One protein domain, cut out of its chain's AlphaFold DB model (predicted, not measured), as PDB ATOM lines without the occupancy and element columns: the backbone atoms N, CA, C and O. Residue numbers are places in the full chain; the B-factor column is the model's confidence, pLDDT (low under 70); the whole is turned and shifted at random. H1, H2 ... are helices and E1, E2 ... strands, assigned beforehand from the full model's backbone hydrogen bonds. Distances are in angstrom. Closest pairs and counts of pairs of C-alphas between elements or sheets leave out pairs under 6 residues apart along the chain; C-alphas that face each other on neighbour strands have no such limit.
ATOM      1  N   GLU A 560      52.979 -21.181 130.694       68.12
ATOM      2  CA  GLU A 560      53.590 -20.053 129.991       68.12
ATOM      3  C   GLU A 560      55.129 -20.073 130.027       68.12
ATOM      4  O   GLU A 560      55.756 -19.773 129.012       68.12
ATOM      5  N   TYR A 561      55.756 -20.482 131.140       67.44
ATOM      6  CA  TYR A 561      57.212 -20.663 131.194       67.44
ATOM      7  C   TYR A 561      57.662 -21.766 130.226       67.44
ATOM      8  O   TYR A 561      58.596 -21.567 129.454       67.44
ATOM      9  N   VAL A 562      56.970 -22.912 130.224       71.00
ATOM     10  CA  VAL A 562      57.326 -24.066 129.378       71.00
ATOM     11  C   VAL A 562      57.181 -23.728 127.890       71.00
ATOM     12  O   VAL A 562      58.042 -24.092 127.090       71.00
ATOM     13  N   ILE A 563      56.135 -22.980 127.518       73.31
ATOM     14  CA  ILE A 563      55.950 -22.454 126.155       73.31
ATOM     15  C   ILE A 563      57.140 -21.580 125.750       73.31
ATOM     16  O   ILE A 563      57.743 -21.789 124.697       73.31
ATOM     17  N   ARG A 564      57.489 -20.616 126.607       71.31
ATOM     18  CA  ARG A 564      58.586 -19.668 126.401       71.31
ATOM     19  C   ARG A 564      59.936 -20.371 126.252       71.31
ATOM     20  O   ARG A 564      60.664 -20.096 125.303       71.31
ATOM     21  N   GLU A 565      60.253 -21.311 127.136       73.81
ATOM     22  CA  GLU A 565      61.491 -22.098 127.092       73.81
ATOM     23  C   GLU A 565      61.573 -22.987 125.838       73.81
ATOM     24  O   GLU A 565      62.602 -23.009 125.163       73.81
ATOM     25  N   THR A 566      60.466 -23.627 125.450       77.81
ATOM     26  CA  THR A 566      60.399 -24.445 124.227       77.81
ATOM     27  C   THR A 566      60.613 -23.598 122.970       77.81
ATOM     28  O   THR A 566      61.352 -23.996 122.067       77.81
ATOM     29  N   LEU A 567      60.015 -22.403 122.911       78.44
ATOM     30  CA  LEU A 567      60.234 -21.466 121.810       78.44
ATOM     31  C   LEU A 567      61.668 -20.893 121.807       78.44
ATOM     32  O   LEU A 567      62.224 -20.708 120.727       78.44
ATOM     33  N   ASN A 568      62.300 -20.663 122.969       74.31
ATOM     34  CA  ASN A 568      63.715 -20.260 123.048       74.31
ATOM     35  C   ASN A 568      64.631 -21.284 122.366       74.31
ATOM     36  O   ASN A 568      65.383 -20.940 121.453       74.31
ATOM     37  N   GLU A 569      64.566 -22.548 122.787       77.81
ATOM     38  CA  GLU A 569      65.431 -23.591 122.224       77.81
ATOM     39  C   GLU A 569      65.089 -23.885 120.754       77.81
ATOM     40  O   GLU A 569      65.991 -24.164 119.958       77.81
ATOM     41  N   MET A 570      63.820 -23.716 120.349       81.62
ATOM     42  CA  MET A 570      63.425 -23.752 118.939       81.62
ATOM     43  C   MET A 570      64.146 -22.675 118.124       81.62
ATOM     44  O   MET A 570      64.837 -23.022 117.171       81.62
ATOM     45  N   MET A 571      64.027 -21.389 118.471       79.62
ATOM     46  CA  MET A 571      64.624 -20.333 117.641       79.62
ATOM     47  C   MET A 571      66.158 -20.363 117.683       79.62
ATOM     48  O   MET A 571      66.791 -20.105 116.667       79.62
ATOM     49  N   LYS A 572      66.772 -20.739 118.812       74.50
ATOM     50  CA  LYS A 572      68.223 -20.978 118.898       74.50
ATOM     51  C   LYS A 572      68.667 -22.054 117.900       74.50
ATOM     52  O   LYS A 572      69.554 -21.804 117.090       74.50
ATOM     53  N   SER A 573      67.960 -23.186 117.870       78.56
ATOM     54  CA  SER A 573      68.192 -24.248 116.882       78.56
ATOM     55  C   SER A 573      67.970 -23.757 115.445       78.56
ATOM     56  O   SER A 573      68.760 -24.062 114.560       78.56
ATOM     57  N   VAL A 574      66.910 -22.988 115.184       80.06
ATOM     58  CA  VAL A 574      66.612 -22.393 113.866       80.06
ATOM     59  C   VAL A 574      67.782 -21.522 113.388       80.06
ATOM     60  O   VAL A 574      68.231 -21.665 112.255       80.06
ATOM     61  N   VAL A 575      68.329 -20.676 114.259       68.88
ATOM     62  CA  VAL A 575      69.465 -19.789 113.957       68.88
ATOM     63  C   VAL A 575      70.722 -20.584 113.615       68.88
ATOM     64  O   VAL A 575      71.376 -20.279 112.619       68.88
ATOM     65  N   ASP A 576      71.027 -21.624 114.392       75.38
ATOM     66  CA  ASP A 576      72.185 -22.484 114.144       75.38
ATOM     67  C   ASP A 576      72.068 -23.188 112.769       75.38
ATOM     68  O   ASP A 576      73.013 -23.153 111.981       75.38
ATOM     69  N   HIS A 577      70.886 -23.712 112.401       78.62
ATOM     70  CA  HIS A 577      70.661 -24.285 111.061       78.62
ATOM     71  C   HIS A 577      70.772 -23.243 109.931       78.62
ATOM     72  O   HIS A 577      71.331 -23.550 108.880       78.62
ATOM     73  N   TYR A 578      70.267 -22.012 110.113       73.38
ATOM     74  CA  TYR A 578      70.410 -20.948 109.103       73.38
ATOM     75  C   TYR A 578      71.881 -20.589 108.866       73.38
ATOM     76  O   TYR A 578      72.306 -20.489 107.713       73.38
ATOM     77  N   ASN A 579      72.656 -20.438 109.945       65.06
ATOM     78  CA  ASN A 579      74.082 -20.117 109.883       65.06
ATOM     79  C   ASN A 579      74.885 -21.222 109.175       65.06
ATOM     80  O   ASN A 579      75.771 -20.913 108.384       65.06
ATOM     81  N   ASN A 580      74.515 -22.491 109.379       73.25
ATOM     82  CA  ASN A 580      75.121 -23.645 108.707       73.25
ATOM     83  C   ASN A 580      74.614 -23.877 107.265       73.25
ATOM     84  O   ASN A 580      74.982 -24.868 106.637       73.25
ATOM     85  N   GLY A 581      73.726 -23.024 106.736       68.69
ATOM     86  CA  GLY A 581      73.126 -23.192 105.404       68.69
ATOM     87  C   GLY A 581      72.092 -24.325 105.288       68.69
ATOM     88  O   GLY A 581      71.670 -24.675 104.187       68.69
ATOM     89  N   GLN A 582      71.655 -24.901 106.408       80.19
ATOM     90  CA  GLN A 582      70.796 -26.086 106.486       80.19
ATOM     91  C   GLN A 582      69.302 -25.715 106.394       80.19
ATOM     92  O   GLN A 582      68.519 -25.913 107.326       80.19
ATOM     93  N   TYR A 583      68.887 -25.147 105.259       81.31
ATOM     94  CA  TYR A 583      67.582 -24.485 105.115       81.31
ATOM     95  C   TYR A 583      66.354 -25.391 105.286       81.31
ATOM     96  O   TYR A 583      65.352 -24.947 105.844       81.31
ATOM     97  N   ALA A 584      66.409 -26.666 104.894       83.25
ATOM     98  CA  ALA A 584      65.311 -27.589 105.193       83.25
ATOM     99  C   ALA A 584      65.189 -27.879 106.698       83.25
ATOM    100  O   ALA A 584      64.086 -27.879 107.231       83.25
ATOM    101  N   GLN A 585      66.308 -28.035 107.411       86.00
ATOM    102  CA  GLN A 585      66.317 -28.317 108.852       86.00
ATOM    103  C   GLN A 585      65.879 -27.090 109.674       86.00
ATOM    104  O   GLN A 585      65.146 -27.228 110.654       86.00
ATOM    105  N   PHE A 586      66.229 -25.881 109.216       86.44
ATOM    106  CA  PHE A 586      65.660 -24.609 109.685       86.44
ATOM    107  C   PHE A 586      64.122 -24.622 109.616       86.44
ATOM    108  O   PHE A 586      63.442 -24.346 110.608       86.44
ATOM    109  N   ILE A 587      63.576 -25.006 108.458       88.00
ATOM    110  CA  ILE A 587      62.134 -25.070 108.195       88.00
ATOM    111  C   ILE A 587      61.457 -26.169 109.025       88.00
ATOM    112  O   ILE A 587      60.448 -25.915 109.683       88.00
ATOM    113  N   GLU A 588      62.033 -27.369 109.095       88.50
ATOM    114  CA  GLU A 588      61.511 -28.447 109.940       88.50
ATOM    115  C   GLU A 588      61.521 -28.078 111.427       88.50
ATOM    116  O   GLU A 588      60.617 -28.476 112.162       88.50
ATOM    117  N   CYS A 589      62.487 -27.278 111.888       88.31
ATOM    118  CA  CYS A 589      62.534 -26.827 113.274       88.31
ATOM    119  C   CYS A 589      61.386 -25.860 113.625       88.31
ATOM    120  O   CYS A 589      60.777 -26.024 114.681       88.31
ATOM    121  N   LEU A 590      61.021 -24.934 112.728       86.88
ATOM    122  CA  LEU A 590      59.842 -24.056 112.882       86.88
ATOM    123  C   LEU A 590      58.498 -24.808 112.765       86.88
ATOM    124  O   LEU A 590      57.469 -24.344 113.265       86.88
ATOM    125  N   ALA A 591      58.501 -25.976 112.117       87.62
ATOM    126  CA  ALA A 591      57.333 -26.845 111.967       87.62
ATOM    127  C   ALA A 591      57.103 -27.807 113.152       87.62
ATOM    128  O   ALA A 591      56.080 -28.506 113.190       87.62
ATOM    129  N   LYS A 592      58.029 -27.862 114.124       89.00
ATOM    130  CA  LYS A 592      57.860 -28.640 115.363       89.00
ATOM    131  C   LYS A 592      56.774 -28.010 116.251       89.00
ATOM    132  O   LYS A 592      56.616 -26.789 116.266       89.00
ATOM    133  N   PRO A 593      56.007 -28.817 117.004       85.69
ATOM    134  CA  PRO A 593      55.064 -28.283 117.973       85.69
ATOM    135  C   PRO A 593      55.806 -27.631 119.147       85.69
ATOM    136  O   PRO A 593      56.698 -28.247 119.726       85.69
ATOM    137  N   TYR A 594      55.414 -26.410 119.519       81.12
ATOM    138  CA  TYR A 594      55.944 -25.716 120.704       81.12
ATOM    139  C   TYR A 594      54.996 -25.788 121.911       81.12
ATOM    140  O   TYR A 594      55.427 -25.630 123.049       81.12
ATOM    141  N   TYR A 595      53.698 -26.024 121.677       79.62
ATOM    142  CA  TYR A 595      52.709 -26.219 122.737       79.62
ATOM    143  C   TYR A 595      51.505 -27.026 122.247       79.62
ATOM    144  O   TYR A 595      50.772 -26.584 121.360       79.62
ATOM    145  N   HIS A 596      51.278 -28.203 122.836       80.88
ATOM    146  CA  HIS A 596      50.304 -29.184 122.337       80.88
ATOM    147  C   HIS A 596      50.490 -29.407 120.820       80.88
ATOM    148  O   HIS A 596      51.575 -29.780 120.387       80.88
ATOM    149  N   SER A 597      49.468 -29.133 120.002       75.44
ATOM    150  CA  SER A 597      49.529 -29.229 118.536       75.44
ATOM    151  C   SER A 597      49.895 -27.913 117.832       75.44
ATOM    152  O   SER A 597      49.903 -27.877 116.602       75.44
ATOM    153  N   ARG A 598      50.173 -26.822 118.568       79.88
ATOM    154  CA  ARG A 598      50.518 -25.512 117.986       79.88
ATOM    155  C   ARG A 598      51.941 -25.514 117.445       79.88
ATOM    156  O   ARG A 598      52.872 -25.922 118.136       79.88
ATOM    157  N   ARG A 599      52.087 -25.014 116.221       84.12
ATOM    158  CA  ARG A 599      53.329 -24.886 115.446       84.12
ATOM    159  C   ARG A 599      53.397 -23.461 114.908       84.12
ATOM    160  O   ARG A 599      52.353 -22.827 114.783       84.12
ATOM    161  N   LEU A 600      54.592 -22.968 114.593       81.12
ATOM    162  CA  LEU A 600      54.744 -21.655 113.955       81.12
ATOM    163  C   LEU A 600      54.593 -21.731 112.432       81.12
ATOM    164  O   LEU A 600      54.241 -20.746 111.793       81.12
ATOM    165  N   MET A 601      54.827 -22.906 111.852       83.31
ATOM    166  CA  MET A 601      54.710 -23.146 110.420       83.31
ATOM    167  C   MET A 601      54.125 -24.530 110.141       83.31
ATOM    168  O   MET A 601      54.263 -25.456 110.948       83.31
ATOM    169  N   VAL A 602      53.488 -24.680 108.979       82.75
ATOM    170  CA  VAL A 602      52.971 -25.961 108.500       82.75
ATOM    171  C   VAL A 602      53.822 -26.440 107.326       82.75
ATOM    172  O   VAL A 602      53.939 -25.763 106.307       82.75
ATOM    173  N   VAL A 603      54.403 -27.631 107.478       82.81
ATOM    174  CA  VAL A 603      55.038 -28.391 106.395       82.81
ATOM    175  C   VAL A 603      54.152 -29.600 106.135       82.81
ATOM    176  O   VAL A 603      53.992 -30.450 107.014       82.81
ATOM    177  N   THR A 604      53.554 -29.663 104.949       82.88
ATOM    178  CA  THR A 604      52.666 -30.756 104.546       82.88
ATOM    179  C   THR A 604      53.409 -31.652 103.568       82.88
ATOM    180  O   THR A 604      53.864 -31.198 102.521       82.88
ATOM    181  N   ARG A 605      53.540 -32.936 103.902       83.19
ATOM    182  CA  ARG A 605      54.081 -33.955 102.995       83.19
ATOM    183  C   ARG A 605      52.897 -34.603 102.272       83.19
ATOM    184  O   ARG A 605      52.137 -35.344 102.892       83.19
ATOM    185  N   GLY A 606      52.682 -34.224 101.012       72.25
ATOM    186  CA  GLY A 606      51.628 -34.769 100.154       72.25
ATOM    187  C   GLY A 606      52.004 -36.130  99.562       72.25
ATOM    188  O   GLY A 606      52.984 -36.745  99.970       72.25
ATOM    189  N   SER A 607      51.241 -36.595  98.570       66.94
ATOM    190  CA  SER A 607      51.534 -37.849  97.855       66.94
ATOM    191  C   SER A 607      52.726 -37.752  96.894       66.94
ATOM    192  O   SER A 607      53.349 -38.768  96.610       66.94
ATOM    193  N   GLU A 608      53.033 -36.553  96.387       72.75
ATOM    194  CA  GLU A 608      54.098 -36.326  95.394       72.75
ATOM    195  C   GLU A 608      55.029 -35.148  95.720       72.75
ATOM    196  O   GLU A 608      56.145 -35.086  95.203       72.75
ATOM    197  N   THR A 609      54.584 -34.196  96.543       76.88
ATOM    198  CA  THR A 609      55.291 -32.939  96.827       76.88
ATOM    199  C   THR A 609      55.266 -32.602  98.314       76.88
ATOM    200  O   THR A 609      54.312 -32.911  99.035       76.88
ATOM    201  N   ILE A 610      56.311 -31.919  98.772       81.00
ATOM    202  CA  ILE A 610      56.332 -31.213 100.052       81.00
ATOM    203  C   ILE A 610      55.829 -29.786  99.803       81.00
ATOM    204  O   ILE A 610      56.314 -29.107  98.899       81.00
ATOM    205  N   SER A 611      54.877 -29.310 100.604       79.25
ATOM    206  CA  SER A 611      54.445 -27.909 100.610       79.25
ATOM    207  C   SER A 611      54.721 -27.252 101.960       79.25
ATOM    208  O   SER A 611      54.714 -27.900 103.010       79.25
ATOM    209  N   VAL A 612      54.990 -25.948 101.927       81.12
ATOM    210  CA  VAL A 612      55.267 -25.124 103.107       81.12
ATOM    211  C   VAL A 612      54.354 -23.903 103.052       81.12
ATOM    212  O   VAL A 612      54.332 -23.201 102.042       81.12
ATOM    213  N   GLU A 613      53.598 -23.667 104.121       77.88
ATOM    214  CA  GLU A 613      52.688 -22.525 104.260       77.88
ATOM    215  C   GLU A 613      52.995 -21.788 105.568       77.88
ATOM    216  O   GLU A 613      53.028 -22.397 106.646       77.88
ATOM    217  N   ILE A 614      53.186 -20.468 105.481       76.06
ATOM    218  CA  ILE A 614      53.123 -19.569 106.636       76.06
ATOM    219  C   ILE A 614      51.920 -18.647 106.495       76.06
ATOM    220  O   ILE A 614      51.721 -17.990 105.474       76.06
ATOM    221  N   ARG A 615      51.167 -18.542 107.588       78.44
ATOM    222  CA  ARG A 615      50.163 -17.505 107.797       78.44
ATOM    223  C   ARG A 615      50.719 -16.510 108.809       78.44
ATOM    224  O   ARG A 615      51.031 -16.876 109.940       78.44
ATOM    225  N   VAL A 616      50.964 -15.287 108.342       81.12
ATOM    226  CA  VAL A 616      51.740 -14.251 109.049       81.12
ATOM    227  C   VAL A 616      51.082 -13.846 110.369       81.12
ATOM    228  O   VAL A 616      51.766 -13.713 111.379       81.12
ATOM    229  N   ASP A 617      49.759 -13.713 110.376       76.69
ATOM    230  CA  ASP A 617      48.910 -13.519 111.555       76.69
ATOM    231  C   ASP A 617      49.162 -14.608 112.613       76.69
ATOM    232  O   ASP A 617      49.495 -14.316 113.763       76.69
ATOM    233  N   GLN A 618      49.136 -15.875 112.190       78.50
ATOM    234  CA  GLN A 618      49.350 -17.047 113.047       78.50
ATOM    235  C   GLN A 618      50.814 -17.233 113.476       78.50
ATOM    236  O   GLN A 618      51.100 -18.081 114.320       78.50
ATOM    237  N   PHE A 619      51.731 -16.427 112.935       84.25
ATOM    238  CA  PHE A 619      53.125 -16.351 113.358       84.25
ATOM    239  C   PHE A 619      53.356 -15.184 114.330       84.25
ATOM    240  O   PHE A 619      53.961 -15.363 115.385       84.25
ATOM    241  N   ILE A 620      52.858 -13.987 114.001       86.38
ATOM    242  CA  ILE A 620      53.082 -12.763 114.781       86.38
ATOM    243  C   ILE A 620      52.287 -12.781 116.090       86.38
ATOM    244  O   ILE A 620      52.871 -12.551 117.152       86.38
ATOM    245  N   GLU A 621      50.978 -13.055 116.044       85.69
ATOM    246  CA  GLU A 621      50.119 -12.935 117.229       85.69
ATOM    247  C   GLU A 621      50.528 -13.879 118.372       85.69
ATOM    248  O   GLU A 621      50.612 -13.407 119.511       85.69
ATOM    249  N   PRO A 622      50.838 -15.176 118.141       82.62
ATOM    250  CA  PRO A 622      51.234 -16.058 119.234       82.62
ATOM    251  C   PRO A 622      52.575 -15.657 119.848       82.62
ATOM    252  O   PRO A 622      52.716 -15.708 121.068       82.62
ATOM    253  N   LEU A 623      53.544 -15.218 119.040       83.69
ATOM    254  CA  LEU A 623      54.841 -14.781 119.551       83.69
ATOM    255  C   LEU A 623      54.700 -13.501 120.391       83.69
ATOM    256  O   LEU A 623      55.186 -13.464 121.522       83.69
ATOM    257  N   LEU A 624      53.962 -12.490 119.910       83.38
ATOM    258  CA  LEU A 624      53.661 -11.286 120.699       83.38
ATOM    259  C   LEU A 624      52.925 -11.625 122.007       83.38
ATOM    260  O   LEU A 624      53.270 -11.093 123.062       83.38
ATOM    261  N   LYS A 625      51.961 -12.554 121.966       82.06
ATOM    262  CA  LYS A 625      51.225 -13.027 123.151       82.06
ATOM    263  C   LYS A 625      52.126 -13.690 124.202       82.06
ATOM    264  O   LYS A 625      51.821 -13.604 125.389       82.06
ATOM    265  N   HIS A 626      53.228 -14.306 123.779       77.06
ATOM    266  CA  HIS A 626      54.234 -14.920 124.649       77.06
ATOM    267  C   HIS A 626      55.408 -13.970 124.994       77.06
ATOM    268  O   HIS A 626      56.482 -14.424 125.388       77.06
ATOM    269  N   ASP A 627      55.194 -12.647 124.896       73.12
ATOM    270  CA  ASP A 627      56.147 -11.558 125.190       73.12
ATOM    271  C   ASP A 627      57.407 -11.502 124.297       73.12
ATOM    272  O   ASP A 627      58.466 -11.025 124.721       73.12
ATOM    273  N   PHE A 628      57.313 -11.944 123.041       76.81
ATOM    274  CA  PHE A 628      58.414 -11.805 122.082       76.81
ATOM    275  C   PHE A 628      58.511 -10.358 121.584       76.81
ATOM    276  O   PHE A 628      57.509  -9.666 121.403       76.81
ATOM    277  N   ARG A 629      59.737  -9.890 121.325       79.38
ATOM    278  CA  ARG A 629      59.982  -8.509 120.878       79.38
ATOM    279  C   ARG A 629      59.655  -8.335 119.397       79.38
ATOM    280  O   ARG A 629      60.110  -9.118 118.563       79.38
ATOM    281  N   ALA A 630      58.911  -7.282 119.067       82.25
ATOM    282  CA  ALA A 630      58.414  -7.040 117.714       82.25
ATOM    283  C   ALA A 630      59.524  -6.866 116.662       82.25
ATOM    284  O   ALA A 630      59.420  -7.426 115.572       82.25
ATOM    285  N   ASP A 631      60.622  -6.174 116.993       72.88
ATOM    286  CA  ASP A 631      61.787  -6.036 116.105       72.88
ATOM    287  C   ASP A 631      62.438  -7.397 115.792       72.88
ATOM    288  O   ASP A 631      62.965  -7.614 114.704       72.88
ATOM    289  N   LYS A 632      62.353  -8.356 116.718       79.25
ATOM    290  CA  LYS A 632      62.926  -9.701 116.569       79.25
ATOM    291  C   LYS A 632      62.005 -10.664 115.831       79.25
ATOM    292  O   LYS A 632      62.502 -11.476 115.056       79.25
ATOM    293  N   ILE A 633      60.687 -10.527 115.990       84.12
ATOM    294  CA  ILE A 633      59.706 -11.212 115.134       84.12
ATOM    295  C   ILE A 633      59.864 -10.730 113.683       84.12
ATOM    296  O   ILE A 633      59.951 -11.554 112.777       84.12
ATOM    297  N   ALA A 634      59.992  -9.415 113.469       82.19
ATOM    298  CA  ALA A 634      60.265  -8.833 112.155       82.19
ATOM    299  C   ALA A 634      61.557  -9.385 111.528       82.19
ATOM    300  O   ALA A 634      61.542  -9.835 110.383       82.19
ATOM    301  N   HIS A 635      62.659  -9.423 112.286       81.38
ATOM    302  CA  HIS A 635      63.921 -10.009 111.825       81.38
ATOM    303  C   HIS A 635      63.776 -11.489 111.433       81.38
ATOM    304  O   HIS A 635      64.268 -11.899 110.384       81.38
ATOM    305  N   LEU A 636      63.066 -12.286 112.237       82.00
ATOM    306  CA  LEU A 636      62.841 -13.703 111.959       82.00
ATOM    307  C   LEU A 636      62.007 -13.919 110.684       82.00
ATOM    308  O   LEU A 636      62.370 -14.757 109.864       82.00
ATOM    309  N   LEU A 637      60.949 -13.132 110.469       86.00
ATOM    310  CA  LEU A 637      60.157 -13.169 109.233       86.00
ATOM    311  C   LEU A 637      60.998 -12.822 107.992       86.00
ATOM    312  O   LEU A 637      60.863 -13.487 106.965       86.00
ATOM    313  N   VAL A 638      61.909 -11.843 108.095       79.19
ATOM    314  CA  VAL A 638      62.871 -11.536 107.021       79.19
ATOM    315  C   VAL A 638      63.779 -12.736 106.734       79.19
ATOM    316  O   VAL A 638      63.927 -13.111 105.574       79.19
ATOM    317  N   ILE A 639      64.334 -13.380 107.765       80.00
ATOM    318  CA  ILE A 639      65.203 -14.561 107.613       80.00
ATOM    319  C   ILE A 639      64.452 -15.728 106.952       80.00
ATOM    320  O   ILE A 639      64.993 -16.372 106.054       80.00
ATOM    321  N   ILE A 640      63.199 -15.995 107.340       84.50
ATOM    322  CA  ILE A 640      62.396 -17.059 106.713       84.50
ATOM    323  C   ILE A 640      62.107 -16.723 105.240       84.50
ATOM    324  O   ILE A 640      62.217 -17.592 104.373       84.50
ATOM    325  N   GLY A 641      61.809 -15.457 104.930       79.06
ATOM    326  CA  GLY A 641      61.637 -15.007 103.550       79.06
ATOM    327  C   GLY A 641      62.912 -15.179 102.717       79.06
ATOM    328  O   GLY A 641      62.841 -15.644 101.581       79.06
ATOM    329  N   GLU A 642      64.091 -14.879 103.276       71.88
ATOM    330  CA  GLU A 642      65.384 -15.145 102.625       71.88
ATOM    331  C   GLU A 642      65.624 -16.638 102.379       71.88
ATOM    332  O   GLU A 642      66.147 -17.009 101.328       71.88
ATOM    333  N   VAL A 643      65.238 -17.500 103.323       78.12
ATOM    334  CA  VAL A 643      65.307 -18.957 103.164       78.12
ATOM    335  C   VAL A 643      64.437 -19.415 101.989       78.12
ATOM    336  O   VAL A 643      64.911 -20.158 101.133       78.12
ATOM    337  N   PHE A 644      63.209 -18.912 101.869       79.44
ATOM    338  CA  PHE A 644      62.349 -19.219 100.722       79.44
ATOM    339  C   PHE A 644      62.896 -18.673  99.393       79.44
ATOM    340  O   PHE A 644      62.813 -19.368  98.381       79.44
ATOM    341  N   LEU A 645      63.526 -17.490  99.385       66.06
ATOM    342  CA  LEU A 645      64.199 -16.941  98.197       66.06
ATOM    343  C   LEU A 645      65.383 -17.791  97.709       66.06
ATOM    344  O   LEU A 645      65.671 -17.790  96.510       66.06
ATOM    345  N   ARG A 646      66.064 -18.514  98.607       67.31
ATOM    346  CA  ARG A 646      67.150 -19.454  98.264       67.31
ATOM    347  C   ARG A 646      66.643 -20.810  97.761       67.31
ATOM    348  O   ARG A 646      67.400 -21.527  97.114       67.31
ATOM    349  N   GLY A 647      65.377 -21.140  98.020       67.62
ATOM    350  CA  GLY A 647      64.804 -22.461  97.768       67.62
ATOM    351  C   GLY A 647      65.035 -23.441  98.923       67.62
ATOM    352  O   GLY A 647      65.850 -23.209  99.815       67.62
ATOM    353  N   LEU A 648      64.292 -24.550  98.908       77.19
ATOM    354  CA  LEU A 648      64.361 -25.603  99.921       77.19
ATOM    355  C   LEU A 648      64.669 -26.950  99.278       77.19
ATOM    356  O   LEU A 648      64.024 -27.324  98.300       77.19
ATOM    357  N   ASP A 649      65.597 -27.685  99.884       80.25
ATOM    358  CA  ASP A 649      65.879 -29.078  99.556       80.25
ATOM    359  C   ASP A 649      65.853 -29.934 100.825       80.25
ATOM    360  O   ASP A 649      66.711 -29.795 101.698       80.25
ATOM    361  N   PHE A 650      64.835 -30.786 100.941       79.81
ATOM    362  CA  PHE A 650      64.645 -31.708 102.061       79.81
ATOM    363  C   PHE A 650      65.395 -33.039 101.880       79.81
ATOM    364  O   PHE A 650      65.343 -33.870 102.785       79.81
ATOM    365  N   ALA A 651      66.064 -33.253 100.738       74.94
ATOM    366  CA  ALA A 651      66.758 -34.495 100.385       74.94
ATOM    367  C   ALA A 651      65.885 -35.769 100.512       74.94
ATOM    368  O   ALA A 651      66.387 -36.859 100.791       74.94
ATOM    369  N   ASP A 652      64.569 -35.638 100.307       72.31
ATOM    370  CA  ASP A 652      63.628 -36.760 100.303       72.31
ATOM    371  C   ASP A 652      63.703 -37.487  98.941       72.31
ATOM    372  O   ASP A 652      63.499 -36.855  97.903       72.31
ATOM    373  N   PRO A 653      64.019 -38.796  98.894       69.75
ATOM    374  CA  PRO A 653      64.194 -39.516  97.633       69.75
ATOM    375  C   PRO A 653      62.871 -39.865  96.930       69.75
ATOM    376  O   PRO A 653      62.904 -40.377  95.811       69.75
ATOM    377  N   ILE A 654      61.721 -39.646  97.579       75.25
ATOM    378  CA  ILE A 654      60.389 -40.005  97.067       75.25
ATOM    379  C   ILE A 654      59.575 -38.746  96.754       75.25
ATOM    380  O   ILE A 654      58.929 -38.673  95.707       75.25
ATOM    381  N   LEU A 655      59.588 -37.758  97.653       79.25
ATOM    382  CA  LEU A 655      58.791 -36.539  97.521       79.25
ATOM    383  C   LEU A 655      59.574 -35.413  96.845       79.25
ATOM    384  O   LEU A 655      60.696 -35.090  97.224       79.25
ATOM    385  N   LYS A 656      58.940 -34.731  95.888       80.88
ATOM    386  CA  LYS A 656      59.512 -33.528  95.275       80.88
ATOM    387  C   LYS A 656      59.538 -32.376  96.279       80.88
ATOM    388  O   LYS A 656      58.565 -32.131  96.996       80.88
ATOM    389  N   ASN A 657      60.633 -31.621  96.260       81.62
ATOM    390  CA  ASN A 657      60.766 -30.366  96.993       81.62
ATOM    391  C   ASN A 657      59.692 -29.333  96.580       81.62
ATOM    392  O   ASN A 657      59.155 -29.424  95.469       81.62
ATOM    393  N   PRO A 658      59.386 -28.336  97.435       80.94
ATOM    394  CA  PRO A 658      58.405 -27.304  97.114       80.94
ATOM    395  C   PRO A 658      58.791 -26.527  95.851       80.94
ATOM    396  O   PRO A 658      59.959 -26.184  95.656       80.94
ATOM    397  N   GLU A 659      57.812 -26.196  95.006       80.25
ATOM    398  CA  GLU A 659      58.080 -25.399  93.809       80.25
ATOM    399  C   GLU A 659      58.681 -24.036  94.170       80.25
ATOM    400  O   GLU A 659      58.119 -23.288  94.973       80.25
ATOM    401  N   TYR A 660      59.774 -23.664  93.499       76.31
ATOM    402  CA  TYR A 660      60.433 -22.376  93.717       76.31
ATOM    403  C   TYR A 660      59.472 -21.189  93.544       76.31
ATOM    404  O   TYR A 660      59.527 -20.235  94.310       76.31
ATOM    405  N   THR A 661      58.525 -21.269  92.604       72.62
ATOM    406  CA  THR A 661      57.481 -20.248  92.430       72.62
ATOM    407  C   THR A 661      56.513 -20.145  93.606       72.62
ATOM    408  O   THR A 661      56.090 -19.039  93.926       72.62
ATOM    409  N   ALA A 662      56.189 -21.250  94.282       79.56
ATOM    410  CA  ALA A 662      55.348 -21.218  95.477       79.56
ATOM    411  C   ALA A 662      56.109 -20.630  96.679       79.56
ATOM    412  O   ALA A 662      55.579 -19.766  97.378       79.56
ATOM    413  N   LEU A 663      57.374 -21.028  96.870       79.44
ATOM    414  CA  LEU A 663      58.261 -20.443  97.887       79.44
ATOM    415  C   LEU A 663      58.449 -18.937  97.674       79.44
ATOM    416  O   LEU A 663      58.442 -18.160  98.626       79.44
ATOM    417  N   LEU A 664      58.554 -18.507  96.420       75.88
ATOM    418  CA  LEU A 664      58.693 -17.104  96.072       75.88
ATOM    419  C   LEU A 664      57.464 -16.269  96.472       75.88
ATOM    420  O   LEU A 664      57.631 -15.215  97.085       75.88
ATOM    421  N   GLU A 665      56.242 -16.729  96.187       81.62
ATOM    422  CA  GLU A 665      55.028 -16.035  96.649       81.62
ATOM    423  C   GLU A 665      54.919 -16.044  98.184       81.62
ATOM    424  O   GLU A 665      54.605 -15.014  98.780       81.62
ATOM    425  N   GLN A 666      55.282 -17.148  98.849       84.81
ATOM    426  CA  GLN A 666      55.374 -17.193 100.316       84.81
ATOM    427  C   GLN A 666      56.396 -16.175 100.862       84.81
ATOM    428  O   GLN A 666      56.124 -15.511 101.861       84.81
ATOM    429  N   SER A 667      57.537 -15.976 100.190       81.56
ATOM    430  CA  SER A 667      58.528 -14.965 100.590       81.56
ATOM    431  C   SER A 667      57.962 -13.541 100.516       81.56
ATOM    432  O   SER A 667      58.143 -12.764 101.452       81.56
ATOM    433  N   LYS A 668      57.184 -13.211  99.472       80.88
ATOM    434  CA  LYS A 668      56.498 -11.913  99.361       80.88
ATOM    435  C   LYS A 668      55.515 -11.696 100.506       80.88
ATOM    436  O   LYS A 668      55.548 -10.636 101.125       80.88
ATOM    437  N   ILE A 669      54.690 -12.701 100.810       86.62
ATOM    438  CA  ILE A 669      53.715 -12.661 101.911       86.62
ATOM    439  C   ILE A 669      54.427 -12.394 103.248       86.62
ATOM    440  O   ILE A 669      54.004 -11.519 104.002       86.62
ATOM    441  N   LEU A 670      55.546 -13.078 103.512       87.50
ATOM    442  CA  LEU A 670      56.366 -12.863 104.711       87.50
ATOM    443  C   LEU A 670      56.914 -11.437 104.803       87.50
ATOM    444  O   LEU A 670      56.741 -10.779 105.827       87.50
ATOM    445  N   PHE A 671      57.562 -10.948 103.741       82.31
ATOM    446  CA  PHE A 671      58.150  -9.609 103.740       82.31
ATOM    447  C   PHE A 671      57.089  -8.514 103.865       82.31
ATOM    448  O   PHE A 671      57.287  -7.565 104.621       82.31
ATOM    449  N   GLN A 672      55.955  -8.661 103.176       84.31
ATOM    450  CA  GLN A 672      54.824  -7.747 103.299       84.31
ATOM    451  C   GLN A 672      54.274  -7.735 104.730       84.31
ATOM    452  O   GLN A 672      54.080  -6.670 105.322       84.31
ATOM    453  N   GLY A 673      54.146  -8.920 105.330       83.38
ATOM    454  CA  GLY A 673      53.755  -9.111 106.720       83.38
ATOM    455  C   GLY A 673      54.571  -8.311 107.739       83.38
ATOM    456  O   GLY A 673      54.015  -7.849 108.735       83.38
ATOM    457  N   VAL A 674      55.866  -8.089 107.490       81.75
ATOM    458  CA  VAL A 674      56.744  -7.324 108.394       81.75
ATOM    459  C   VAL A 674      56.353  -5.848 108.486       81.75
ATOM    460  O   VAL A 674      56.435  -5.276 109.571       81.75
ATOM    461  N   TYR A 675      55.954  -5.219 107.374       80.56
ATOM    462  CA  TYR A 675      55.734  -3.767 107.323       80.56
ATOM    463  C   TYR A 675      54.264  -3.332 107.235       80.56
ATOM    464  O   TYR A 675      53.997  -2.152 107.480       80.56
ATOM    465  N   ASP A 676      53.337  -4.244 106.925       80.75
ATOM    466  CA  ASP A 676      51.888  -3.976 106.924       80.75
ATOM    467  C   ASP A 676      51.220  -4.275 108.287       80.75
ATOM    468  O   ASP A 676      50.146  -3.751 108.572       80.75
ATOM    469  N   THR A 677      51.843  -5.075 109.165       81.00
ATOM    470  CA  THR A 677      51.234  -5.477 110.448       81.00
ATOM    471  C   THR A 677      51.353  -4.393 111.528       81.00
ATOM    472  O   THR A 677      52.417  -4.207 112.126       81.00
ATOM    473  N   GLU A 678      50.241  -3.732 111.872       85.38
ATOM    474  CA  GLU A 678      50.203  -2.736 112.961       85.38
ATOM    475  C   GLU A 678      50.568  -3.321 114.334       85.38
ATOM    476  O   GLU A 678      51.272  -2.661 115.098       85.38
ATOM    477  N   ALA A 679      50.219  -4.583 114.616       86.94
ATOM    478  CA  ALA A 679      50.509  -5.231 115.900       86.94
ATOM    479  C   ALA A 679      52.008  -5.233 116.272       86.94
ATOM    480  O   ALA A 679      52.351  -5.070 117.443       86.94
ATOM    481  N   LEU A 680      52.918  -5.348 115.290       86.94
ATOM    482  CA  LEU A 680      54.362  -5.219 115.532       86.94
ATOM    483  C   LEU A 680      54.738  -3.786 115.936       86.94
ATOM    484  O   LEU A 680      55.529  -3.581 116.857       86.94
ATOM    485  N   ARG A 681      54.161  -2.783 115.266       90.00
ATOM    486  CA  ARG A 681      54.432  -1.365 115.538       90.00
ATOM    487  C   ARG A 681      53.875  -0.923 116.882       90.00
ATOM    488  O   ARG A 681      54.568  -0.211 117.606       90.00
ATOM    489  N   ASP A 682      52.677  -1.364 117.237       89.69
ATOM    490  CA  ASP A 682      52.063  -1.036 118.521       89.69
ATOM    491  C   ASP A 682      52.797  -1.716 119.683       89.69
ATOM    492  O   ASP A 682      53.095  -1.055 120.678       89.69
ATOM    493  N   ALA A 683      53.206  -2.981 119.527       85.25
ATOM    494  CA  ALA A 683      54.036  -3.672 120.513       85.25
ATOM    495  C   ALA A 683      55.419  -3.013 120.698       85.25
ATOM    496  O   ALA A 683      55.887  -2.885 121.831       85.25
ATOM    497  N   ALA A 684      56.061  -2.551 119.616       84.25
ATOM    498  CA  ALA A 684      57.319  -1.804 119.699       84.25
ATOM    499  C   ALA A 684      57.142  -0.448 120.406       84.25
ATOM    500  O   ALA A 684      57.880  -0.152 121.346       84.25
ATOM    501  N   ARG A 685      56.123   0.343 120.023       88.38
ATOM    502  CA  ARG A 685      55.818   1.634 120.670       88.38
ATOM    503  C   ARG A 685      55.468   1.477 122.150       88.38
ATOM    504  O   ARG A 685      55.850   2.322 122.952       88.38
ATOM    505  N   GLU A 686      54.734   0.432 122.525       87.00
ATOM    506  CA  GLU A 686      54.393   0.181 123.929       87.00
ATOM    507  C   GLU A 686      55.624  -0.226 124.752       87.00
ATOM    508  O   GLU A 686      55.741   0.192 125.904       87.00
ATOM    509  N   LEU A 687      56.579  -0.964 124.172       81.00
ATOM    510  CA  LEU A 687      57.847  -1.266 124.844       81.00
ATOM    511  C   LEU A 687      58.709  -0.007 125.033       81.00
ATOM    512  O   LEU A 687      59.198   0.214 126.141       81.00
ATOM    513  N   ASP A 688      58.820   0.852 124.013       82.56
ATOM    514  CA  ASP A 688      59.499   2.155 124.122       82.56
ATOM    515  C   ASP A 688      58.870   3.018 125.238       82.56
ATOM    516  O   ASP A 688      59.570   3.443 126.158       82.56
ATOM    517  N   LYS A 689      57.535   3.169 125.256       85.06
ATOM    518  CA  LYS A 689      56.799   3.887 126.320       85.06
ATOM    519  C   LYS A 689      56.977   3.286 127.715       85.06
ATOM    520  O   LYS A 689      56.819   3.981 128.719       85.06
ATOM    521  N   ARG A 690      57.185   1.972 127.833       77.75
ATOM    522  CA  ARG A 690      57.451   1.318 129.129       77.75
ATOM    523  C   ARG A 690      58.849   1.654 129.623       77.75
ATOM    524  O   ARG A 690      59.001   2.017 130.784       77.75
ATOM    525  N   VAL A 691      59.842   1.587 128.742       78.38
ATOM    526  CA  VAL A 691      61.227   1.958 129.051       78.38
ATOM    527  C   VAL A 691      61.343   3.443 129.404       78.38
ATOM    528  O   VAL A 691      61.985   3.778 130.394       78.38
ATOM    529  N   GLU A 692      60.653   4.326 128.682       79.31
ATOM    530  CA  GLU A 692      60.554   5.755 129.007       79.31
ATOM    531  C   GLU A 692      59.972   5.977 130.416       79.31
ATOM    532  O   GLU A 692      60.606   6.621 131.253       79.31
ATOM    533  N   ARG A 693      58.831   5.340 130.735       76.94
ATOM    534  CA  ARG A 693      58.245   5.349 132.091       76.94
ATOM    535  C   ARG A 693      59.191   4.785 133.159       76.94
ATOM    536  O   ARG A 693      59.150   5.240 134.298       76.94
ATOM    537  N   TYR A 694      60.046   3.822 132.819       71.81
ATOM    538  CA  TYR A 694      61.035   3.255 133.739       71.81
ATOM    539  C   TYR A 694      62.204   4.199 134.019       71.81
ATOM    540  O   TYR A 694      62.557   4.391 135.182       71.81
ATOM    541  N   HIS A 695      62.759   4.846 132.992       67.69
ATOM    542  CA  HIS A 695      63.764   5.889 133.194       67.69
ATOM    543  C   HIS A 695      63.182   7.065 133.987       67.69
ATOM    544  O   HIS A 695      63.809   7.514 134.944       67.69
ATOM    545  N   HIS A 696      61.949   7.482 133.684       67.31
ATOM    546  CA  HIS A 696      61.238   8.497 134.461       67.31
ATOM    547  C   HIS A 696      61.046   8.080 135.930       67.31
ATOM    548  O   HIS A 696      61.256   8.899 136.818       67.31
ATOM    549  N   ALA A 697      60.686   6.823 136.217       63.25
ATOM    550  CA  ALA A 697      60.498   6.344 137.590       63.25
ATOM    551  C   ALA A 697      61.809   6.242 138.391       63.25
ATOM    552  O   ALA A 697      61.805   6.507 139.593       63.25
ATOM    553  N   ILE A 698      62.929   5.894 137.741       63.03
ATOM    554  CA  ILE A 698      64.266   5.960 138.359       63.03
ATOM    555  C   ILE A 698      64.616   7.407 138.705       63.03
ATOM    556  O   ILE A 698      65.022   7.684 139.833       63.03
ATOM    557  N   LEU A 699      64.455   8.323 137.744       56.19
ATOM    558  CA  LEU A 699      64.786   9.737 137.919       56.19
ATOM    559  C   LEU A 699      63.906  10.393 138.992       56.19
ATOM    560  O   LEU A 699      64.415  11.141 139.820       56.19
ATOM    561  N   SER A 700      62.620  10.034 139.060       49.06
ATOM    562  CA  SER A 700      61.688  10.518 140.084       49.06
ATOM    563  C   SER A 700      61.818   9.811 141.444       49.06
ATOM    564  O   SER A 700      60.963  10.012 142.301       49.06
ATOM    565  N   LYS A 701      62.822   8.935 141.636       50.47
ATOM    566  CA  LYS A 701      63.047   8.107 142.845       50.47
ATOM    567  C   LYS A 701      61.829   7.285 143.314       50.47
ATOM    568  O   LYS A 701      61.830   6.743 144.421       50.47
ATOM    569  N   CYS A 702      60.810   7.125 142.470       45.09
ATOM    570  CA  CYS A 702      59.640   6.311 142.770       45.09
ATOM    571  C   CYS A 702      60.044   4.836 142.829       45.09
ATOM    572  O   CYS A 702      60.860   4.367 142.035       45.09
ATOM    573  N   ALA A 703      59.444   4.064 143.738       46.84
ATOM    574  CA  ALA A 703      59.735   2.637 143.816       46.84
ATOM    575  C   ALA A 703      59.395   1.955 142.469       46.84
ATOM    576  O   ALA A 703      58.217   1.914 142.104       46.84
ATOM    577  N   PRO A 704      60.354   1.323 141.756       49.97
ATOM    578  CA  PRO A 704      60.113   0.718 140.435       49.97
ATOM    579  C   PRO A 704      59.211  -0.534 140.479       49.97
ATOM    580  O   PRO A 704      59.020  -1.213 139.474       49.97
ATOM    581  N   LYS A 705      58.618  -0.829 141.643       46.97
ATOM    582  CA  LYS A 705      57.758  -1.979 141.960       46.97
ATOM    583  C   LYS A 705      56.421  -2.010 141.200       46.97
ATOM    584  O   LYS A 705      55.668  -2.954 141.386       46.97
ATOM    585  N   LEU A 706      56.123  -0.998 140.381       43.53
ATOM    586  CA  LEU A 706      54.918  -0.902 139.544       43.53
ATOM    587  C   LEU A 706      55.197  -1.073 138.036       43.53
ATOM    588  O   LEU A 706      54.264  -1.093 137.239       43.53
ATOM    589  N   LEU A 707      56.460  -1.229 137.623       48.94
ATOM    590  CA  LEU A 707      56.858  -1.362 136.213       48.94
ATOM    591  C   LEU A 707      57.082  -2.828 135.822       48.94
ATOM    592  O   LEU A 707      58.194  -3.265 135.525       48.94
ATOM    593  N   HIS A 708      55.994  -3.599 135.813       50.72
ATOM    594  CA  HIS A 708      56.009  -4.987 135.354       50.72
ATOM    595  C   HIS A 708      56.315  -5.094 133.845       50.72
ATOM    596  O   HIS A 708      55.811  -4.329 133.020       50.72
ATOM    597  N   GLY A 709      57.108  -6.103 133.468       55.12
ATOM    598  CA  GLY A 709      57.291  -6.511 132.069       55.12
ATOM    599  C   GLY A 709      58.423  -5.835 131.285       55.12
ATOM    600  O   GLY A 709      58.444  -5.967 130.064       55.12
ATOM    601  N   ILE A 710      59.368  -5.155 131.941       60.25
ATOM    602  CA  ILE A 710      60.612  -4.663 131.320       60.25
ATOM    603  C   ILE A 710      61.771  -5.513 131.844       60.25
ATOM    604  O   ILE A 710      61.961  -5.605 133.056       60.25
ATOM    605  N   SER A 711      62.551  -6.149 130.965       64.38
ATOM    606  CA  SER A 711      63.736  -6.890 131.409       64.38
ATOM    607  C   SER A 711      64.959  -5.975 131.529       64.38
ATOM    608  O   SER A 711      65.079  -4.978 130.817       64.38
ATOM    609  N   ALA A 712      65.936  -6.359 132.359       59.47
ATOM    610  CA  ALA A 712      67.233  -5.673 132.425       59.47
ATOM    611  C   ALA A 712      67.932  -5.588 131.048       59.47
ATOM    612  O   ALA A 712      68.661  -4.635 130.773       59.47
ATOM    613  N   ARG A 713      67.662  -6.550 130.149       63.47
ATOM    614  CA  ARG A 713      68.157  -6.524 128.765       63.47
ATOM    615  C   ARG A 713      67.442  -5.485 127.911       63.47
ATOM    616  O   ARG A 713      68.104  -4.854 127.104       63.47
ATOM    617  N   ASP A 714      66.143  -5.261 128.099       64.31
ATOM    618  CA  ASP A 714      65.408  -4.234 127.346       64.31
ATOM    619  C   ASP A 714      65.892  -2.822 127.700       64.31
ATOM    620  O   ASP A 714      66.042  -1.994 126.809       64.31
ATOM    621  N   ILE A 715      66.234  -2.585 128.972       64.81
ATOM    622  CA  ILE A 715      66.865  -1.342 129.456       64.81
ATOM    623  C   ILE A 715      68.292  -1.171 128.909       64.81
ATOM    624  O   ILE A 715      68.738  -0.053 128.679       64.81
ATOM    625  N   THR A 716      69.026  -2.268 128.706       62.88
ATOM    626  CA  THR A 716      70.374  -2.210 128.114       62.88
ATOM    627  C   THR A 716      70.297  -1.981 126.600       62.88
ATOM    628  O   THR A 716      71.050  -1.188 126.043       62.88
ATOM    629  N   ASP A 717      69.355  -2.640 125.921       59.44
ATOM    630  CA  ASP A 717      69.151  -2.516 124.479       59.44
ATOM    631  C   ASP A 717      68.621  -1.130 124.083       59.44
ATOM    632  O   ASP A 717      69.052  -0.591 123.058       59.44
ATOM    633  N   SER A 718      67.723  -0.538 124.877       66.12
ATOM    634  CA  SER A 718      67.135   0.779 124.597       66.12
ATOM    635  C   SER A 718      68.163   1.911 124.598       66.12
ATOM    636  O   SER A 718      68.032   2.837 123.799       66.12
ATOM    637  N   GLN A 719      69.225   1.803 125.406       56.69
ATOM    638  CA  GLN A 719      70.353   2.747 125.415       56.69
ATOM    639  C   GLN A 719      71.049   2.855 124.048       56.69
ATOM    640  O   GLN A 719      71.670   3.873 123.759       56.69
ATOM    641  N   SER A 720      70.948   1.825 123.197       53.59
ATOM    642  CA  SER A 720      71.523   1.853 121.845       53.59
ATOM    643  C   SER A 720      70.606   2.491 120.794       53.59
ATOM    644  O   SER A 720      71.100   3.102 119.848       53.59
ATOM    645  N   SER A 721      69.285   2.318 120.920       61.44
ATOM    646  CA  SER A 721      68.277   2.780 119.953       61.44
ATOM    647  C   SER A 721      66.855   2.417 120.419       61.44
ATOM    648  O   SER A 721      66.678   1.280 120.873       61.44
ATOM    649  N   PRO A 722      65.827   3.257 120.182       73.00
ATOM    650  CA  PRO A 722      64.423   2.885 120.382       73.00
ATOM    651  C   PRO A 722      64.004   1.644 119.577       73.00
ATOM    652  O   PRO A 722      64.430   1.453 118.429       73.00
ATOM    653  N   PHE A 723      63.116   0.824 120.137       76.06
ATOM    654  CA  PHE A 723      62.626  -0.408 119.516       76.06
ATOM    655  C   PHE A 723      61.835  -0.137 118.233       76.06
ATOM    656  O   PHE A 723      61.980  -0.886 117.264       76.06
ATOM    657  N   ILE A 724      61.072   0.959 118.168       78.31
ATOM    658  CA  ILE A 724      60.389   1.381 116.936       78.31
ATOM    659  C   ILE A 724      61.379   1.705 115.803       78.31
ATOM    660  O   ILE A 724      61.116   1.383 114.646       78.31
ATOM    661  N   SER A 725      62.554   2.259 116.128       66.94
ATOM    662  CA  SER A 725      63.598   2.590 115.149       66.94
ATOM    663  C   SER A 725      64.262   1.330 114.582       66.94
ATOM    664  O   SER A 725      64.447   1.221 113.366       66.94
ATOM    665  N   ARG A 726      64.531   0.338 115.447       70.62
ATOM    666  CA  ARG A 726      64.993  -1.005 115.048       70.62
ATOM    667  C   ARG A 726      63.967  -1.716 114.161       70.62
ATOM    668  O   ARG A 726      64.332  -2.280 113.133       70.62
ATOM    669  N   LEU A 727      62.683  -1.662 114.525       75.19
ATOM    670  CA  LEU A 727      61.605  -2.242 113.723       75.19
ATOM    671  C   LEU A 727      61.515  -1.589 112.335       75.19
ATOM    672  O   LEU A 727      61.385  -2.306 111.346       75.19
ATOM    673  N   ASP A 728      61.639  -0.262 112.228       69.00
ATOM    674  CA  ASP A 728      61.653   0.422 110.927       69.00
ATOM    675  C   ASP A 728      62.880   0.028 110.066       69.00
ATOM    676  O   ASP A 728      62.771   0.021 108.839       69.00
ATOM    677  N   GLY A 729      64.012  -0.366 110.670       60.94
ATOM    678  CA  GLY A 729      65.152  -0.998 109.977       60.94
ATOM    679  C   GLY A 729      64.764  -2.305 109.292       60.94
ATOM    680  O   GLY A 729      64.828  -2.421 108.064       60.94
ATOM    681  N   TYR A 730      64.209  -3.248 110.056       71.69
ATOM    682  CA  TYR A 730      63.694  -4.500 109.495       71.69
ATOM    683  C   TYR A 730      62.542  -4.284 108.496       71.69
ATOM    684  O   TYR A 730      62.468  -5.006 107.503       71.69
ATOM    685  N   CYS A 731      61.702  -3.253 108.662       70.38
ATOM    686  CA  CYS A 731      60.700  -2.869 107.656       70.38
ATOM    687  C   CYS A 731      61.338  -2.423 106.327       70.38
ATOM    688  O   CYS A 731      60.822  -2.760 105.259       70.38
ATOM    689  N   ARG A 732      62.446  -1.666 106.360       62.66
ATOM    690  CA  ARG A 732      63.192  -1.271 105.149       62.66
ATOM    691  C   ARG A 732      63.817  -2.485 104.461       62.66
ATOM    692  O   ARG A 732      63.669  -2.624 103.247       62.66
ATOM    693  N   LEU A 733      64.445  -3.377 105.228       61.75
ATOM    694  CA  LEU A 733      65.040  -4.614 104.713       61.75
ATOM    695  C   LEU A 733      63.984  -5.555 104.104       61.75
ATOM    696  O   LEU A 733      64.174  -6.069 103.005       61.75
ATOM    697  N   ALA A 734      62.829  -5.707 104.756       68.81
ATOM    698  CA  ALA A 734      61.711  -6.483 104.227       68.81
ATOM    699  C   ALA A 734      61.192  -5.916 102.894       68.81
ATOM    700  O   ALA A 734      61.010  -6.669 101.943       68.81
ATOM    701  N   ARG A 735      61.033  -4.590 102.763       63.84
ATOM    702  CA  ARG A 735      60.647  -3.951 101.485       63.84
ATOM    703  C   ARG A 735      61.661  -4.198 100.366       63.84
ATOM    704  O   ARG A 735      61.259  -4.386  99.220       63.84
ATOM    705  N   LEU A 736      62.955  -4.226 100.689       56.50
ATOM    706  CA  LEU A 736      64.009  -4.544  99.724       56.50
ATOM    707  C   LEU A 736      63.893  -5.995  99.249       56.50
ATOM    708  O   LEU A 736      63.847  -6.248  98.045       56.50
ATOM    709  N   ASN A 737      63.768  -6.937 100.184       61.97
ATOM    710  CA  ASN A 737      63.660  -8.355  99.855       61.97
ATOM    711  C   ASN A 737      62.326  -8.692  99.155       61.97
ATOM    712  O   ASN A 737      62.315  -9.519  98.245       61.97
ATOM    713  N   TYR A 738      61.229  -7.988  99.465       69.25
ATOM    714  CA  TYR A 738      59.965  -8.052  98.716       69.25
ATOM    715  C   TYR A 738      60.147  -7.630  97.252       69.25
ATOM    716  O   TYR A 738      59.661  -8.301  96.340       69.25
ATOM    717  N   ALA A 739      60.877  -6.538  97.002       53.25
ATOM    718  CA  ALA A 739      61.162  -6.089  95.643       53.25
ATOM    719  C   ALA A 739      62.040  -7.104  94.883       53.25
ATOM    720  O   ALA A 739      61.758  -7.402  93.724       53.25
ATOM    721  N   ILE A 740      63.033  -7.710  95.549       57.78
ATOM    722  CA  ILE A 740      63.837  -8.818  94.996       57.78
ATOM    723  C   ILE A 740      62.956 -10.039  94.674       57.78
ATOM    724  O   ILE A 740      63.068 -10.605  93.587       57.78
ATOM    725  N   ALA A 741      62.024 -10.408  95.556       61.38
ATOM    726  CA  ALA A 741      61.063 -11.480  95.302       61.38
ATOM    727  C   ALA A 741      60.178 -11.182  94.077       61.38
ATOM    728  O   ALA A 741      59.954 -12.049  93.234       61.38
ATOM    729  N   CYS A 742      59.708  -9.942  93.924       57.12
ATOM    730  CA  CYS A 742      58.923  -9.524  92.761       57.12
ATOM    731  C   CYS A 742      59.733  -9.540  91.451       57.12
ATOM    732  O   CYS A 742      59.202  -9.961  90.424       57.12
ATOM    733  N   LEU A 743      61.017  -9.165  91.488       53.84
ATOM    734  CA  LEU A 743      61.938  -9.290  90.349       53.84
ATOM    735  C   LEU A 743      62.093 -10.744  89.889       53.84
ATOM    736  O   LEU A 743      61.963 -11.047  88.703       53.84
ATOM    737  N   LEU A 744      62.335 -11.651  90.837       56.28
ATOM    738  CA  LEU A 744      62.488 -13.081  90.567       56.28
ATOM    739  C   LEU A 744      61.182 -13.710  90.035       56.28
ATOM    740  O   LEU A 744      61.241 -14.622  89.213       56.28
ATOM    741  N   ALA A 745      60.013 -13.181  90.424       60.41
ATOM    742  CA  ALA A 745      58.704 -13.630  89.932       60.41
ATOM    743  C   ALA A 745      58.484 -13.256  88.461       60.41
ATOM    744  O   ALA A 745      58.020 -14.073  87.665       60.41
ATOM    745  N   ALA A 746      58.837 -12.017  88.104       48.06
ATOM    746  CA  ALA A 746      58.685 -11.484  86.753       48.06
ATOM    747  C   ALA A 746      59.591 -12.192  85.725       48.06
ATOM    748  O   ALA A 746      59.299 -12.178  84.532       48.06
ATOM    749  N   GLY A 747      60.652 -12.877  86.171       44.53
ATOM    750  CA  GLY A 747      61.644 -13.560  85.330       44.53
ATOM    751  C   GLY A 747      61.154 -14.752  84.486       44.53
ATOM    752  O   GLY A 747      61.976 -15.401  83.831       44.53
ATOM    753  N   LYS A 748      59.849 -15.064  84.453       40.47
ATOM    754  CA  LYS A 748      59.261 -16.159  83.654       40.47
ATOM    755  C   LYS A 748      59.126 -15.818  82.155       40.47
ATOM    756  O   LYS A 748      58.035 -15.840  81.598       40.47
ATOM    757  N   THR A 749      60.250 -15.578  81.477       38.12
ATOM    758  CA  THR A 749      60.489 -16.021  80.079       38.12
ATOM    759  C   THR A 749      61.933 -15.747  79.645       38.12
ATOM    760  O   THR A 749      62.282 -14.626  79.296       38.12
ATOM    761  N   ILE A 750      62.755 -16.804  79.586       38.75
ATOM    762  CA  ILE A 750      64.003 -16.930  78.794       38.75
ATOM    763  C   ILE A 750      65.178 -16.000  79.187       38.75
ATOM    764  O   ILE A 750      66.298 -16.475  79.349       38.75
ATOM    765  N   HIS A 751      64.975 -14.695  79.379       36.91
ATOM    766  CA  HIS A 751      66.057 -13.720  79.571       36.91
ATOM    767  C   HIS A 751      66.727 -13.791  80.955       36.91
ATOM    768  O   HIS A 751      67.923 -13.515  81.062       36.91
ATOM    769  N   TRP A 752      66.023 -14.238  82.004       35.66
ATOM    770  CA  TRP A 752      66.645 -14.394  83.326       35.66
ATOM    771  C   TRP A 752      67.642 -15.560  83.394       35.66
ATOM    772  O   TRP A 752      68.625 -15.456  84.118       35.66
ATOM    773  N   GLN A 753      67.485 -16.631  82.599       35.31
ATOM    774  CA  GLN A 753      68.457 -17.740  82.574       35.31
ATOM    775  C   GLN A 753      69.867 -17.271  82.166       35.31
ATOM    776  O   GLN A 753      70.861 -17.761  82.701       35.31
ATOM    777  N   PHE A 754      69.956 -16.263  81.291       32.78
ATOM    778  CA  PHE A 754      71.224 -15.658  80.876       32.78
ATOM    779  C   PHE A 754      71.855 -14.782  81.978       32.78
ATOM    780  O   PHE A 754      73.076 -14.751  82.124       32.78
ATOM    781  N   CYS A 755      71.036 -14.116  82.799       32.72
ATOM    782  CA  CYS A 755      71.492 -13.401  83.997       32.72
ATOM    783  C   CYS A 755      71.904 -14.368  85.122       32.72
ATOM    784  O   CYS A 755      72.908 -14.137  85.797       32.72
ATOM    785  N   ASN A 756      71.187 -15.484  85.281       32.53
ATOM    786  CA  ASN A 756      71.456 -16.509  86.293       32.53
ATOM    787  C   ASN A 756      72.865 -17.114  86.117       32.53
ATOM    788  O   ASN A 756      73.619 -17.222  87.085       32.53
ATOM    789  N   LYS A 757      73.272 -17.368  84.859       30.83
ATOM    790  CA  LYS A 757      74.625 -17.828  84.478       30.83
ATOM    791  C   LYS A 757      75.760 -16.809  84.714       30.83
ATOM    792  O   LYS A 757      76.909 -17.122  84.427       30.83
ATOM    793  N   LYS A 758      75.468 -15.594  85.204       31.73
ATOM    794  CA  LYS A 758      76.476 -14.578  85.589       31.73
ATOM    795  C   LYS A 758      76.349 -14.052  87.022       31.73
ATOM    796  O   LYS A 758      77.278 -13.399  87.491       31.73
ATOM    797  N   LEU A 759      75.226 -14.293  87.699       30.00
ATOM    798  CA  LEU A 759      74.977 -13.808  89.064       30.00
ATOM    799  C   LEU A 759      75.021 -14.910  90.132       30.00
ATOM    800  O   LEU A 759      75.293 -14.581  91.286       30.00
ATOM    801  N   PHE A 760      74.784 -16.179  89.768       32.03
ATOM    802  CA  PHE A 760      74.597 -17.261  90.748       32.03
ATOM    803  C   PHE A 760      75.373 -18.560  90.478       32.03
ATOM    804  O   PHE A 760      75.538 -19.339  91.410       32.03
ATOM    805  N   PHE A 761      75.889 -18.798  89.264       27.00
ATOM    806  CA  PHE A 761      76.673 -20.004  88.955       27.00
ATOM    807  C   PHE A 761      77.957 -19.699  88.180       27.00
ATOM    808  O   PHE A 761      77.908 -19.144  87.085       27.00
TER     809      PHE A 761
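AT A GLANCE: This is residues 560 to 761 of the 768 residues of the protein "Hypothetical protein" of Rotaria sp. Silwood1 (UniProt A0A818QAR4). This is an elongated helical body whose core is three long helices side by side, H4, H5 and H8, their centres in a triangle, with H6 reaching out beyond one end. The helical hairpin H1 and H2 and the small strand hairpin E1 and E2 lie on the side of H4 and H5 away from H8, and residues 756 to 761 stick out at the far end from H6. The printed part has 202 residues, mostly helix, in the order H1 H2 E1 E2 H3 H4 H5 H6 H7 H8 H9; E1 and E2 make an antiparallel sheet. It is only just compact, close to loose, with a radius of gyration of the C-alphas of 19.6 A, and spans 68 by 38 by 27 A.

IN THESE COORDINATES: Find C-alpha 560 at (53.590, -20.053, 129.991); from there H1 runs 28.7 A to residue 579. H2 follows at residues 583 to 590, then E1 at 602 to 605, E2 at 610 to 613 and H3 at 616 to 625. Next come H4, residues 630 to 646, 24.7 A, and H5, residues 660 to 676, 24.2 A. H6, residues 678 to 699, covers 31.5 A and ends at C-alpha 699, (64.786, 9.737, 137.919). H7 is residues 712 to 718, H8 is 723 to 746, 34.8 A, and H9 is 751 to 759, ending at C-alpha 759, (74.977, -13.808, 89.064).

HOW THE PARTS SIT: Begin with the bundle, four helices packed together: H4, H5, H6 and H8. H4 and H5, a hairpin, touch at a shallow tilt of 18 degrees, opposite ways, closest at the C-alphas of Gly 641 and Ser 667, 4.3 A. H8 touches H4, closest at C-alphas 727 and 631, 4.5 A, and H5, closest at 734 and 671, 4.8 A. H6 touches H8 with residues 681 to 688 alone, closest at C-alphas 684 and 724, 5.2 A. H3 touches H6, closest at C-alphas 624 and 683, 7.6 A. H7 touches H6, closest at C-alphas 715 and 691, 6.5 A. H1 and H2, a hairpin, touch, closest at C-alphas 574 and 586, 4.8 A; H1 and H4 are near each other, with 8 pairs of C-alphas within 10 A. In the hairpin E1 and E2, look for N 604 and O 611, 2.9 A apart, within hydrogen-bond range. Every O i to N i+4 pair is within range in H1, H2, H4, H6, H7 and H8, but 4 of 6 in H3, 12 of 13 in H5 and 3 of 5 in H9. H9 touches no helix.

THE WHOLE: The C-alphas of Lys 701 and Ile 750, the two farthest apart, are 68.8 A from each other. The printed part has no cut; its long links are H2 to E1, H4 to H5 and H6 to H7. The mean pLDDT of the printed part is 71.3, and 70 residues are under 70, among them 695 to 721 and 732 to 761.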